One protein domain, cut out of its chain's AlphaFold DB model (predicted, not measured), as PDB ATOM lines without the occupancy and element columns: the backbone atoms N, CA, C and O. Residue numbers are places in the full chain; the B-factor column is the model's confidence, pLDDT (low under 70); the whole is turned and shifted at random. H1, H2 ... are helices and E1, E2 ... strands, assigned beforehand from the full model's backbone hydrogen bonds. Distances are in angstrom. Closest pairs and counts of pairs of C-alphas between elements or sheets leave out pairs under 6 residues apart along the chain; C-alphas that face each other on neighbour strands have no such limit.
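Overview. This is residues 3 to 91 of the 92 residues of an uncharacterized protein of Aerococcus suis (UniProt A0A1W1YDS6). A small, strongly twisted sheet of five short strands makes the body with the little helix H1, and one long helix, H2, leads away from it as an arm, of which residues 73 to 90 stick out free. The printed part has 89 residues, in the order E1 E2 E3 E4 H1 E5 H2, class mixed; the sheet runs E4 E3 E2 E1 E5, all antiparallel. The whole is only just loose, close to extended, with a radius of gyration of the C-alphas of 17.8 A; the arm makes the length in spans of 64 by 28 by 20 A.

Along the chain. E1, residues 3 to 7, begins at C-alpha 3 (25.935, -29.790, -3.668) and is 13.1 A long. E2, residues 16 to 20, measures 13.4 A, E3, residues 26 to 30, 12.8 A, and E4, residues 35 to 39, 12.4 A. H1, residues 43 to 46, spans 5.2 A, and E5, residues 56 to 59, 9.6 A. H2, residues 61 to 90, runs 44.9 A to C-alpha 90 (39.754, -50.248, 40.066).

Arrangement. E1 to E4 form a meander, each strand the antiparallel neighbour of the one before. Within hydrogen-bond range are N 5 and O 17 of E1 and E2, 2.9 A, N 18 and O 27 of E2 and E3, 2.8 A, N 28 and O 37 of E3 and E4, 2.9 A, and N 6 and O 57 of E1 and E5, 2.8 A. H1 is not on the sheet; its closest C-alphas to E5 are those of Tyr 45 and Tyr 56, 6.9 A. H2 only grazes the sheet with residues 61 to 68; its closest C-alphas to E1 are those of Glu 61 and Tyr 4, 7.0 A. In H2, 21 of 26 O i to N i+4 pairs are within range; H1 is too short for one.

Size, cuts and confidence. The C-alphas of Glu 49 and Val 91, the two farthest apart, are 64.3 A apart. The printed part has no cut and no long link. Model pLDDT is under 70 at residues 70 to 80, 86 and 88 to 91.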
ATOM      1  N   TYR A   3      25.437 -31.055  -4.211       97.75
ATOM      2  CA  TYR A   3      25.935 -29.790  -3.668       97.75
ATOM      3  C   TYR A   3      25.865 -29.861  -2.147       97.75
ATOM      4  O   TYR A   3      24.942 -30.494  -1.624       97.75
ATOM      5  N   TYR A   4      26.803 -29.221  -1.460       98.12
ATOM      6  CA  TYR A   4      26.848 -29.196  -0.006       98.12
ATOM      7  C   TYR A   4      26.828 -27.763   0.503       98.12
ATOM      8  O   TYR A   4      27.453 -26.887  -0.090       98.12
ATOM      9  N   TYR A   5      26.107 -27.556   1.599       98.12
ATOM     10  CA  TYR A   5      25.915 -26.251   2.209       98.12
ATOM     11  C   TYR A   5      26.030 -26.358   3.727       98.12
ATOM     12  O   TYR A   5      25.559 -27.337   4.307       98.12
ATOM     13  N   GLU A   6      26.598 -25.347   4.370       97.69
ATOM     14  CA  GLU A   6      26.518 -25.143   5.814       97.69
ATOM     15  C   GLU A   6      25.611 -23.951   6.105       97.69
ATOM     16  O   GLU A   6      25.835 -22.864   5.580       97.69
ATOM     17  N   LEU A   7      24.594 -24.139   6.943       98.12
ATOM     18  CA  LEU A   7      23.673 -23.065   7.318       98.12
ATOM     19  C   LEU A   7      24.271 -22.210   8.442       98.12
ATOM     20  O   LEU A   7      24.883 -22.740   9.373       98.12
ATOM     21  N   LYS A   8      24.093 -20.889   8.361       97.56
ATOM     22  CA  LYS A   8      24.696 -19.905   9.283       97.56
ATOM     23  C   LYS A   8      23.670 -19.080  10.065       97.56
ATOM     24  O   LYS A   8      24.049 -18.205  10.839       97.56
ATOM     25  N   ASP A   9      22.376 -19.338   9.886       96.69
ATOM     26  CA  ASP A   9      21.323 -18.685  10.665       96.69
ATOM     27  C   ASP A   9      21.270 -19.200  12.110       96.69
ATOM     28  O   ASP A   9      21.713 -20.303  12.418       96.69
ATOM     29  N   CYS A  10      20.662 -18.428  13.012       94.19
ATOM     30  CA  CYS A  10      20.604 -18.786  14.430       94.19
ATOM     31  C   CYS A  10      19.877 -20.112  14.712       94.19
ATOM     32  O   CYS A  10      20.197 -20.769  15.700       94.19
ATOM     33  N   SER A  11      18.902 -20.505  13.883       95.31
ATOM     34  CA  SER A  11      18.090 -21.704  14.135       95.31
ATOM     35  C   SER A  11      18.767 -22.983  13.639       95.31
ATOM     36  O   SER A  11      18.555 -24.045  14.225       95.31
ATOM     37  N   HIS A  12      19.590 -22.891  12.589       96.06
ATOM     38  CA  HIS A  12      20.223 -24.050  11.948       96.06
ATOM     39  C   HIS A  12      21.750 -23.943  11.845       96.06
ATOM     40  O   HIS A  12      22.364 -24.704  11.099       96.06
ATOM     41  N   SER A  13      22.376 -23.040  12.602       95.38
ATOM     42  CA  SER A  13      23.821 -22.798  12.585       95.38
ATOM     43  C   SER A  13      24.641 -24.092  12.641       95.38
ATOM     44  O   SER A  13      24.494 -24.906  13.557       95.38
ATOM     45  N   GLY A  14      25.549 -24.260  11.678       94.31
ATOM     46  CA  GLY A  14      26.445 -25.415  11.570       94.31
ATOM     47  C   GLY A  14      25.777 -26.691  11.047       94.31
ATOM     48  O   GLY A  14      26.393 -27.762  11.049       94.31
ATOM     49  N   MET A  15      24.513 -26.619  10.617       96.69
ATOM     50  CA  MET A  15      23.837 -27.737   9.972       96.69
ATOM     51  C   MET A  15      24.371 -27.911   8.551       96.69
ATOM     52  O   MET A  15      24.319 -26.992   7.737       96.69
ATOM     53  N   ILE A  16      24.847 -29.118   8.247       97.56
ATOM     54  CA  ILE A  16      25.338 -29.475   6.916       97.56
ATOM     55  C   ILE A  16      24.187 -30.072   6.114       97.56
ATOM     56  O   ILE A  16      23.612 -31.092   6.508       97.56
ATOM     57  N   ILE A  17      23.895 -29.468   4.971       98.00
ATOM     58  CA  ILE A  17      22.892 -29.909   4.009       98.00
ATOM     59  C   ILE A  17      23.595 -30.454   2.773       98.00
ATOM     60  O   ILE A  17      24.559 -29.874   2.280       98.00
ATOM     61  N   ARG A  18      23.077 -31.549   2.219       98.00
ATOM     62  CA  ARG A  18      23.397 -31.999   0.864       98.00
ATOM     63  C   ARG A  18      22.156 -31.925  -0.012       98.00
ATOM     64  O   ARG A  18      21.084 -32.384   0.384       98.00
ATOM     65  N   LYS A  19      22.309 -31.417  -1.230       98.06
ATOM     66  CA  LYS A  19      21.255 -31.352  -2.246       98.06
ATOM     67  C   LYS A  19      21.649 -32.178  -3.456       98.06
ATOM     68  O   LYS A  19      22.698 -31.961  -4.059       98.06
ATOM     69  N   ASN A  20      20.821 -33.152  -3.809       97.56
ATOM     70  CA  ASN A  20      21.054 -33.989  -4.980       97.56
ATOM     71  C   ASN A  20      20.868 -33.161  -6.264       97.56
ATOM     72  O   ASN A  20      19.846 -32.492  -6.422       97.56
ATOM     73  N   LYS A  21      21.839 -33.214  -7.183       95.88
ATOM     74  CA  LYS A  21      21.814 -32.400  -8.413       95.88
ATOM     75  C   LYS A  21      20.727 -32.813  -9.412       95.88
ATOM     76  O   LYS A  21      20.248 -31.973 -10.161       95.88
ATOM     77  N   GLU A  22      20.326 -34.080  -9.413       96.44
ATOM     78  CA  GLU A  22      19.405 -34.651 -10.403       96.44
ATOM     79  C   GLU A  22      17.949 -34.534  -9.952       96.44
ATOM     80  O   GLU A  22      17.098 -34.041 -10.686       96.44
ATOM     81  N   ASN A  23      17.656 -34.953  -8.718       96.38
ATOM     82  CA  ASN A  23      16.282 -35.015  -8.204       96.38
ATOM     83  C   ASN A  23      15.954 -33.923  -7.178       96.38
ATOM     84  O   ASN A  23      14.855 -33.917  -6.627       96.38
ATOM     85  N   ARG A  24      16.904 -33.017  -6.907       94.56
ATOM     86  CA  ARG A  24      16.772 -31.874  -5.985       94.56
ATOM     87  C   ARG A  24      16.446 -32.241  -4.534       94.56
ATOM     88  O   ARG A  24      16.196 -31.333  -3.750       94.56
ATOM     89  N   ARG A  25      16.473 -33.525  -4.150       97.69
ATOM     90  CA  ARG A  25      16.224 -33.945  -2.764       97.69
ATOM     91  C   ARG A  25      17.314 -33.413  -1.846       97.69
ATOM     92  O   ARG A  25      18.504 -33.542  -2.139       97.69
ATOM     93  N   GLU A  26      16.886 -32.893  -0.711       98.19
ATOM     94  CA  GLU A  26      17.741 -32.303   0.309       98.19
ATOM     95  C   GLU A  26      17.790 -33.229   1.527       98.19
ATOM     96  O   GLU A  26      16.811 -33.890   1.878       98.19
ATOM     97  N   HIS A  27      18.964 -33.338   2.138       98.44
ATOM     98  CA  HIS A  27      19.147 -34.062   3.393       98.44
ATOM     99  C   HIS A  27      20.094 -33.273   4.282       98.44
ATOM    100  O   HIS A  27      21.058 -32.705   3.771       98.44
ATOM    101  N   TYR A  28      19.873 -33.297   5.588       97.94
ATOM    102  CA  TYR A  28      20.834 -32.788   6.557       97.94
ATOM    103  C   TYR A  28      21.616 -33.939   7.189       97.94
ATOM    104  O   TYR A  28      21.133 -35.075   7.245       97.94
ATOM    105  N   TYR A  29      22.835 -33.667   7.644       97.06
ATOM    106  CA  TYR A  29      23.608 -34.646   8.398       97.06
ATOM    107  C   TYR A  29      23.199 -34.624   9.874       97.06
ATOM    108  O   TYR A  29      23.506 -33.679  10.606       97.06
ATOM    109  N   ASN A  30      22.528 -35.679  10.336       94.94
ATOM    110  CA  ASN A  30      22.233 -35.858  11.749       94.94
ATOM    111  C   ASN A  30      23.456 -36.463  12.450       94.94
ATOM    112  O   ASN A  30      23.739 -37.657  12.352       94.94
ATOM    113  N   LYS A  31      24.171 -35.627  13.209       89.44
ATOM    114  CA  LYS A  31      25.381 -36.018  13.949       89.44
ATOM    115  C   LYS A  31      25.135 -37.108  14.999       89.44
ATOM    116  O   LYS A  31      26.024 -37.915  15.266       89.44
ATOM    117  N   LYS A  32      23.929 -37.172  15.585       88.50
ATOM    118  CA  LYS A  32      23.577 -38.170  16.612       88.50
ATOM    119  C   LYS A  32      23.395 -39.554  15.997       88.50
ATOM    120  O   LYS A  32      23.976 -40.518  16.487       88.50
ATOM    121  N   SER A  33      22.609 -39.647  14.923       91.81
ATOM    122  CA  SER A  33      22.372 -40.911  14.207       91.81
ATOM    123  C   SER A  33      23.496 -41.258  13.223       91.81
ATOM    124  O   SER A  33      23.556 -42.380  12.720       91.81
ATOM    125  N   LYS A  34      24.407 -40.310  12.969       88.38
ATOM    126  CA  LYS A  34      25.481 -40.378  11.968       88.38
ATOM    127  C   LYS A  34      24.957 -40.682  10.565       88.38
ATOM    128  O   LYS A  34      25.652 -41.320   9.772       88.38
ATOM    129  N   ASN A  35      23.748 -40.224  10.264       94.75
ATOM    130  CA  ASN A  35      23.062 -40.509   9.017       94.75
ATOM    131  C   ASN A  35      22.539 -39.231   8.356       94.75
ATOM    132  O   ASN A  35      22.370 -38.194   8.993       94.75
ATOM    133  N   TRP A  36      22.286 -39.324   7.057       96.56
ATOM    134  CA  TRP A  36      21.630 -38.273   6.299       96.56
ATOM    135  C   TRP A  36      20.121 -38.443   6.380       96.56
ATOM    136  O   TRP A  36      19.585 -39.463   5.944       96.56
ATOM    137  N   GLU A  37      19.442 -37.430   6.895       98.06
ATOM    138  CA  GLU A  37      17.999 -37.437   7.103       98.06
ATOM    139  C   GLU A  37      17.329 -36.409   6.187       98.06
ATOM    140  O   GLU A  37      17.919 -35.361   5.911       98.06
ATOM    141  N   PRO A  38      16.139 -36.709   5.641       97.88
ATOM    142  CA  PRO A  38      15.486 -35.839   4.674       97.88
ATOM    143  C   PRO A  38      15.146 -34.483   5.295       97.88
ATOM    144  O   PRO A  38      14.671 -34.399   6.426       97.88
ATOM    145  N   ILE A  39      15.359 -33.425   4.520       96.81
ATOM    146  CA  ILE A  39      14.967 -32.054   4.854       96.81
ATOM    147  C   ILE A  39      14.505 -31.354   3.576       96.81
ATOM    148  O   ILE A  39      14.759 -31.838   2.478       96.81
ATOM    149  N   GLY A  40      13.798 -30.238   3.705       96.06
ATOM    150  CA  GLY A  40      13.420 -29.392   2.576       96.06
ATOM    151  C   GLY A  40      13.395 -27.944   3.024       96.06
ATOM    152  O   GLY A  40      12.345 -27.440   3.415       96.06
ATOM    153  N   ILE A  41      14.560 -27.300   3.037       96.31
ATOM    154  CA  ILE A  41      14.714 -25.968   3.639       96.31
ATOM    155  C   ILE A  41      15.532 -25.008   2.777       96.31
ATOM    156  O   ILE A  41      15.352 -23.798   2.912       96.31
ATOM    157  N   MET A  42      16.344 -25.498   1.830       97.12
ATOM    158  CA  MET A  42      17.274 -24.637   1.083       97.12
ATOM    159  C   MET A  42      16.573 -23.563   0.251       97.12
ATOM    160  O   MET A  42      17.166 -22.525  -0.019       97.12
ATOM    161  N   ILE A  43      15.303 -23.760  -0.118       96.00
ATOM    162  CA  ILE A  43      14.524 -22.725  -0.811       96.00
ATOM    163  C   ILE A  43      14.491 -21.401  -0.031       96.00
ATOM    164  O   ILE A  43      14.564 -20.345  -0.644       96.00
ATOM    165  N   ARG A  44      14.475 -21.445   1.309       96.81
ATOM    166  CA  ARG A  44      14.502 -20.251   2.172       96.81
ATOM    167  C   ARG A  44      15.850 -19.540   2.158       96.81
ATOM    168  O   ARG A  44      15.924 -18.364   2.472       96.81
ATOM    169  N   TYR A  45      16.918 -20.242   1.823       97.56
ATOM    170  CA  TYR A  45      18.263 -19.675   1.786       97.56
ATOM    171  C   TYR A  45      18.600 -19.103   0.407       97.56
ATOM    172  O   TYR A  45      19.474 -18.253   0.290       97.56
ATOM    173  N   PHE A  46      17.875 -19.526  -0.634       96.38
ATOM    174  CA  PHE A  46      18.054 -19.054  -2.010       96.38
ATOM    175  C   PHE A  46      17.036 -17.994  -2.442       96.38
ATOM    176  O   PHE A  46      17.175 -17.435  -3.526       96.38
ATOM    177  N   TRP A  47      15.988 -17.750  -1.651       96.31
ATOM    178  CA  TRP A  47      14.933 -16.801  -2.000       96.31
ATOM    179  C   TRP A  47      15.220 -15.410  -1.412       96.31
ATOM    180  O   TRP A  47      15.241 -15.307  -0.187       96.31
ATOM    181  N   PRO A  48      15.385 -14.346  -2.229       96.88
ATOM    182  CA  PRO A  48      15.787 -13.011  -1.760       96.88
ATOM    183  C   PRO A  48      14.891 -12.371  -0.697       96.88
ATOM    184  O   PRO A  48      15.349 -11.537   0.074       96.88
ATOM    185  N   GLU A  49      13.610 -12.738  -0.655       97.06
ATOM    186  CA  GLU A  49      12.642 -12.183   0.304       97.06
ATOM    187  C   GLU A  49      12.611 -12.946   1.637       97.06
ATOM    188  O   GLU A  49      11.827 -12.620   2.521       97.06
ATOM    189  N   SER A  50      13.405 -14.009   1.771       96.31
ATOM    190  CA  SER A  50      13.469 -14.794   2.997       96.31
ATOM    191  C   SER A  50      14.426 -14.160   4.001       96.31
ATOM    192  O   SER A  50      15.528 -13.754   3.640       96.31
ATOM    193  N   ASP A  51      14.066 -14.199   5.284       96.12
ATOM    194  CA  ASP A  51      14.919 -13.720   6.382       96.12
ATOM    195  C   ASP A  51      16.275 -14.442   6.455       96.12
ATOM    196  O   ASP A  51      17.226 -13.933   7.042       96.12
ATOM    197  N   THR A  52      16.366 -15.644   5.874       97.44
ATOM    198  CA  THR A  52      17.583 -16.470   5.848       97.44
ATOM    199  C   THR A  52      18.319 -16.433   4.508       97.44
ATOM    200  O   THR A  52      19.156 -17.303   4.251       97.44
ATOM    201  N   PHE A  53      17.982 -15.497   3.617       97.56
ATOM    202  CA  PHE A  53      18.611 -15.386   2.303       97.56
ATOM    203  C   PHE A  53      20.135 -15.240   2.420       97.56
ATOM    204  O   PHE A  53      20.623 -14.464   3.237       97.56
ATOM    205  N   GLU A  54      20.878 -16.032   1.641       97.75
ATOM    206  CA  GLU A  54      22.353 -16.074   1.634       97.75
ATOM    207  C   GLU A  54      23.011 -16.392   2.993       97.75
ATOM    208  O   GLU A  54      24.229 -16.316   3.134       97.75
ATOM    209  N   MET A  55      22.247 -16.853   3.991       98.06
ATOM    210  CA  MET A  55      22.787 -17.303   5.282       98.06
ATOM    211  C   MET A  55      23.316 -18.744   5.212       98.06
ATOM    212  O   MET A  55      22.949 -19.604   6.022       98.06
ATOM    213  N   TYR A  56      24.155 -19.025   4.217       97.94
ATOM    214  CA  TYR A  56      24.797 -20.319   4.019       97.94
ATOM    215  C   TYR A  56      26.186 -20.169   3.390       97.94
ATOM    216  O   TYR A  56      26.470 -19.199   2.696       97.94
ATOM    217  N   GLU A  57      27.037 -21.169   3.590       98.00
ATOM    218  CA  GLU A  57      28.304 -21.326   2.868       98.00
ATOM    219  C   GLU A  57      28.251 -22.586   2.008       98.00
ATOM    220  O   GLU A  57      27.688 -23.601   2.420       98.00
ATOM    221  N   GLU A  58      28.823 -22.538   0.806       97.94
ATOM    222  CA  GLU A  58      29.022 -23.736  -0.008       97.94
ATOM    223  C   GLU A  58      30.244 -24.507   0.482       97.94
ATOM    224  O   GLU A  58      31.279 -23.921   0.791       97.94
ATOM    225  N   LEU A  59      30.127 -25.832   0.518       97.56
ATOM    226  CA  LEU A  59      31.207 -26.724   0.922       97.56
ATOM    227  C   LEU A  59      31.604 -27.653  -0.226       97.56
ATOM    228  O   LEU A  59      30.761 -28.143  -0.988       97.56
ATOM    229  N   SER A  60      32.894 -27.967  -0.296       97.06
ATOM    230  CA  SER A  60      33.391 -29.090  -1.090       97.06
ATOM    231  C   SER A  60      33.034 -30.431  -0.441       97.06
ATOM    232  O   SER A  60      32.809 -30.542   0.768       97.06
ATOM    233  N   GLU A  61      33.013 -31.490  -1.249       94.88
ATOM    234  CA  GLU A  61      32.798 -32.844  -0.739       94.88
ATOM    235  C   GLU A  61      33.915 -33.250   0.236       94.88
ATOM    236  O   GLU A  61      33.654 -33.861   1.273       94.88
ATOM    237  N   GLU A  62      35.154 -32.842  -0.039       94.50
ATOM    238  CA  GLU A  62      36.324 -33.105   0.798       94.50
ATOM    239  C   GLU A  62      36.241 -32.417   2.170       94.50
ATOM    240  O   GLU A  62      36.685 -32.979   3.175       94.50
ATOM    241  N   GLU A  63      35.689 -31.203   2.243       94.62
ATOM    242  CA  GLU A  63      35.424 -30.513   3.513       94.62
ATOM    243  C   GLU A  63      34.366 -31.247   4.330       94.62
ATOM    244  O   GLU A  63      34.612 -31.573   5.493       94.62
ATOM    245  N   VAL A  64      33.243 -31.606   3.707       93.94
ATOM    246  CA  VAL A  64      32.166 -32.354   4.371       93.94
ATOM    247  C   VAL A  64      32.666 -33.702   4.886       93.94
ATOM    248  O   VAL A  64      32.371 -34.092   6.019       93.94
ATOM    249  N   LEU A  65      33.467 -34.413   4.089       91.12
ATOM    250  CA  LEU A  65      34.061 -35.684   4.494       91.12
ATOM    251  C   LEU A  65      34.994 -35.527   5.696       91.12
ATOM    252  O   LEU A  65      34.956 -36.375   6.589       91.12
ATOM    253  N   ARG A  66      35.804 -34.463   5.758       90.31
ATOM    254  CA  ARG A  66      36.654 -34.172   6.927       90.31
ATOM    255  C   ARG A  66      35.812 -33.887   8.168       90.31
ATOM    256  O   ARG A  66      36.002 -34.554   9.184       90.31
ATOM    257  N   MET A  67      34.817 -33.007   8.052       87.69
ATOM    258  CA  MET A  67      33.917 -32.643   9.154       87.69
ATOM    259  C   MET A  67      33.193 -33.864   9.743       87.69
ATOM    260  O   MET A  67      33.145 -34.038  10.959       87.69
ATOM    261  N   ILE A  68      32.683 -34.758   8.891       85.88
ATOM    262  CA  ILE A  68      31.962 -35.965   9.328       85.88
ATOM    263  C   ILE A  68      32.919 -37.050   9.861       85.88
ATOM    264  O   ILE A  68      32.556 -37.847  10.735       85.88
ATOM    265  N   LYS A  69      34.149 -37.130   9.337       80.50
ATOM    266  CA  LYS A  69      35.133 -38.151   9.728       80.50
ATOM    267  C   LYS A  69      35.798 -37.837  11.066       80.50
ATOM    268  O   LYS A  69      35.961 -38.759  11.871       80.50
ATOM    269  N   ASP A  70      36.154 -36.583  11.321       63.59
ATOM    270  CA  ASP A  70      36.884 -36.193  12.533       63.59
ATOM    271  C   ASP A  70      36.035 -36.354  13.808       63.59
ATOM    272  O   ASP A  70      36.557 -36.729  14.863       63.59
ATOM    273  N   GLU A  71      34.706 -36.266  13.697       59.41
ATOM    274  CA  GLU A  71      33.781 -36.582  14.795       59.41
ATOM    275  C   GLU A  71      33.858 -38.053  15.258       59.41
ATOM    276  O   GLU A  71      33.631 -38.351  16.434       59.41
ATOM    277  N   LYS A  72      34.237 -39.005  14.388       54.81
ATOM    278  CA  LYS A  72      34.441 -40.409  14.807       54.81
ATOM    279  C   LYS A  72      35.681 -40.582  15.688       54.81
ATOM    280  O   LYS A  72      35.721 -41.505  16.507       54.81
ATOM    281  N   ARG A  73      36.690 -39.724  15.522       53.12
ATOM    282  CA  ARG A  73      37.996 -39.880  16.175       53.12
ATOM    283  C   ARG A  73      37.991 -39.327  17.599       53.12
ATOM    284  O   ARG A  73      38.466 -40.010  18.501       53.12
ATOM    285  N   LEU A  74      37.365 -38.166  17.813       56.47
ATOM    286  CA  LEU A  74      37.224 -37.549  19.140       56.47
ATOM    287  C   LEU A  74      36.429 -38.428  20.114       56.47
ATOM    288  O   LEU A  74      36.856 -38.633  21.245       56.47
ATOM    289  N   PHE A  75      35.319 -39.023  19.666       56.69
ATOM    290  CA  PHE A  75      34.501 -39.881  20.531       56.69
ATOM    291  C   PHE A  75      35.232 -41.168  20.949       56.69
ATOM    292  O   PHE A  75      35.085 -41.633  22.074       56.69
ATOM    293  N   THR A  76      36.052 -41.727  20.051       60.69
ATOM    294  CA  THR A  76      36.838 -42.936  20.340       60.69
ATOM    295  C   THR A  76      37.931 -42.649  21.368       60.69
ATOM    296  O   THR A  76      38.078 -43.420  22.311       60.69
ATOM    297  N   LEU A  77      38.644 -41.527  21.218       61.31
ATOM    298  CA  LEU A  77      39.712 -41.119  22.135       61.31
ATOM    299  C   LEU A  77      39.174 -40.824  23.543       61.31
ATOM    300  O   LEU A  77      39.699 -41.334  24.527       61.31
ATOM    301  N   ILE A  78      38.058 -40.095  23.643       63.56
ATOM    302  CA  ILE A  78      37.434 -39.794  24.940       63.56
ATOM    303  C   ILE A  78      36.993 -41.082  25.650       63.56
ATOM    304  O   ILE A  78      37.230 -41.243  26.847       63.56
ATOM    305  N   ILE A  79      36.377 -42.026  24.929       66.06
ATOM    306  CA  ILE A  79      35.972 -43.309  25.517       66.06
ATOM    307  C   ILE A  79      37.190 -44.124  25.960       66.06
ATOM    308  O   ILE A  79      37.153 -44.698  27.052       66.06
ATOM    309  N   SER A  80      38.259 -44.181  25.158       66.56
ATOM    310  CA  SER A  80      39.472 -44.909  25.546       66.56
ATOM    311  C   SER A  80      40.120 -44.316  26.793       66.56
ATOM    312  O   SER A  80      40.500 -45.075  27.682       66.56
ATOM    313  N   ASP A  81      40.172 -42.989  26.909       71.38
ATOM    314  CA  ASP A  81      40.779 -42.311  28.057       71.38
ATOM    315  C   ASP A  81      39.950 -42.521  29.335       71.38
ATOM    316  O   ASP A  81      40.496 -42.850  30.390       71.38
ATOM    317  N   ILE A  82      38.617 -42.433  29.245       70.31
ATOM    318  CA  ILE A  82      37.708 -42.709  30.373       70.31
ATOM    319  C   ILE A  82      37.797 -44.178  30.815       70.31
ATOM    320  O   ILE A  82      37.807 -44.469  32.016       70.31
ATOM    321  N   LEU A  83      37.856 -45.123  29.871       70.00
ATOM    322  CA  LEU A  83      38.029 -46.545  30.187       70.00
ATOM    323  C   LEU A  83      39.380 -46.806  30.859       70.00
ATOM    324  O   LEU A  83      39.426 -47.529  31.853       70.00
ATOM    325  N   LEU A  84      40.456 -46.184  30.369       71.88
ATOM    326  CA  LEU A  84      41.795 -46.315  30.942       71.88
ATOM    327  C   LEU A  84      41.843 -45.799  32.389       71.88
ATOM    328  O   LEU A  84      42.358 -46.490  33.269       71.88
ATOM    329  N   ILE A  85      41.238 -44.639  32.662       71.75
ATOM    330  CA  ILE A  85      41.134 -44.075  34.017       71.75
ATOM    331  C   ILE A  85      40.358 -45.016  34.949       71.75
ATOM    332  O   ILE A  85      40.808 -45.294  36.060       71.75
ATOM    333  N   ASN A  86      39.222 -45.558  34.501       66.38
ATOM    334  CA  ASN A  86      38.417 -46.483  35.307       66.38
ATOM    335  C   ASN A  86      39.138 -47.805  35.611       66.38
ATOM    336  O   ASN A  86      38.949 -48.368  36.690       66.38
ATOM    337  N   VAL A  87      39.964 -48.303  34.687       73.81
ATOM    338  CA  VAL A  87      40.813 -49.479  34.929       73.81
ATOM    339  C   VAL A  87      41.878 -49.163  35.978       73.81
ATOM    340  O   VAL A  87      42.028 -49.932  36.922       73.81
ATOM    341  N   ILE A  88      42.561 -48.019  35.878       69.25
ATOM    342  CA  ILE A  88      43.576 -47.602  36.862       69.25
ATOM    343  C   ILE A  88      42.963 -47.436  38.262       69.25
ATOM    344  O   ILE A  88      43.564 -47.851  39.251       69.25
ATOM    345  N   LEU A  89      41.761 -46.859  38.358       66.50
ATOM    346  CA  LEU A  89      41.082 -46.621  39.635       66.50
ATOM    347  C   LEU A  89      40.526 -47.895  40.290       66.50
ATOM    348  O   LEU A  89      40.391 -47.915  41.506       66.50
ATOM    349  N   LYS A  90      40.224 -48.955  39.525       64.75
ATOM    350  CA  LYS A  90      39.754 -50.248  40.066       64.75
ATOM    351  C   LYS A  90      40.868 -51.164  40.588       64.75
ATOM    352  O   LYS A  90      40.560 -52.188  41.189       64.75
ATOM    353  N   VAL A  91      42.134 -50.840  40.321       59.66
ATOM    354  CA  VAL A  91      43.308 -51.640  40.733       59.66
ATOM    355  C   VAL A  91      43.943 -51.095  42.033       59.66
ATOM    356  O   VAL A  91      44.976 -51.590  42.476       59.66
TER     357      VAL A  91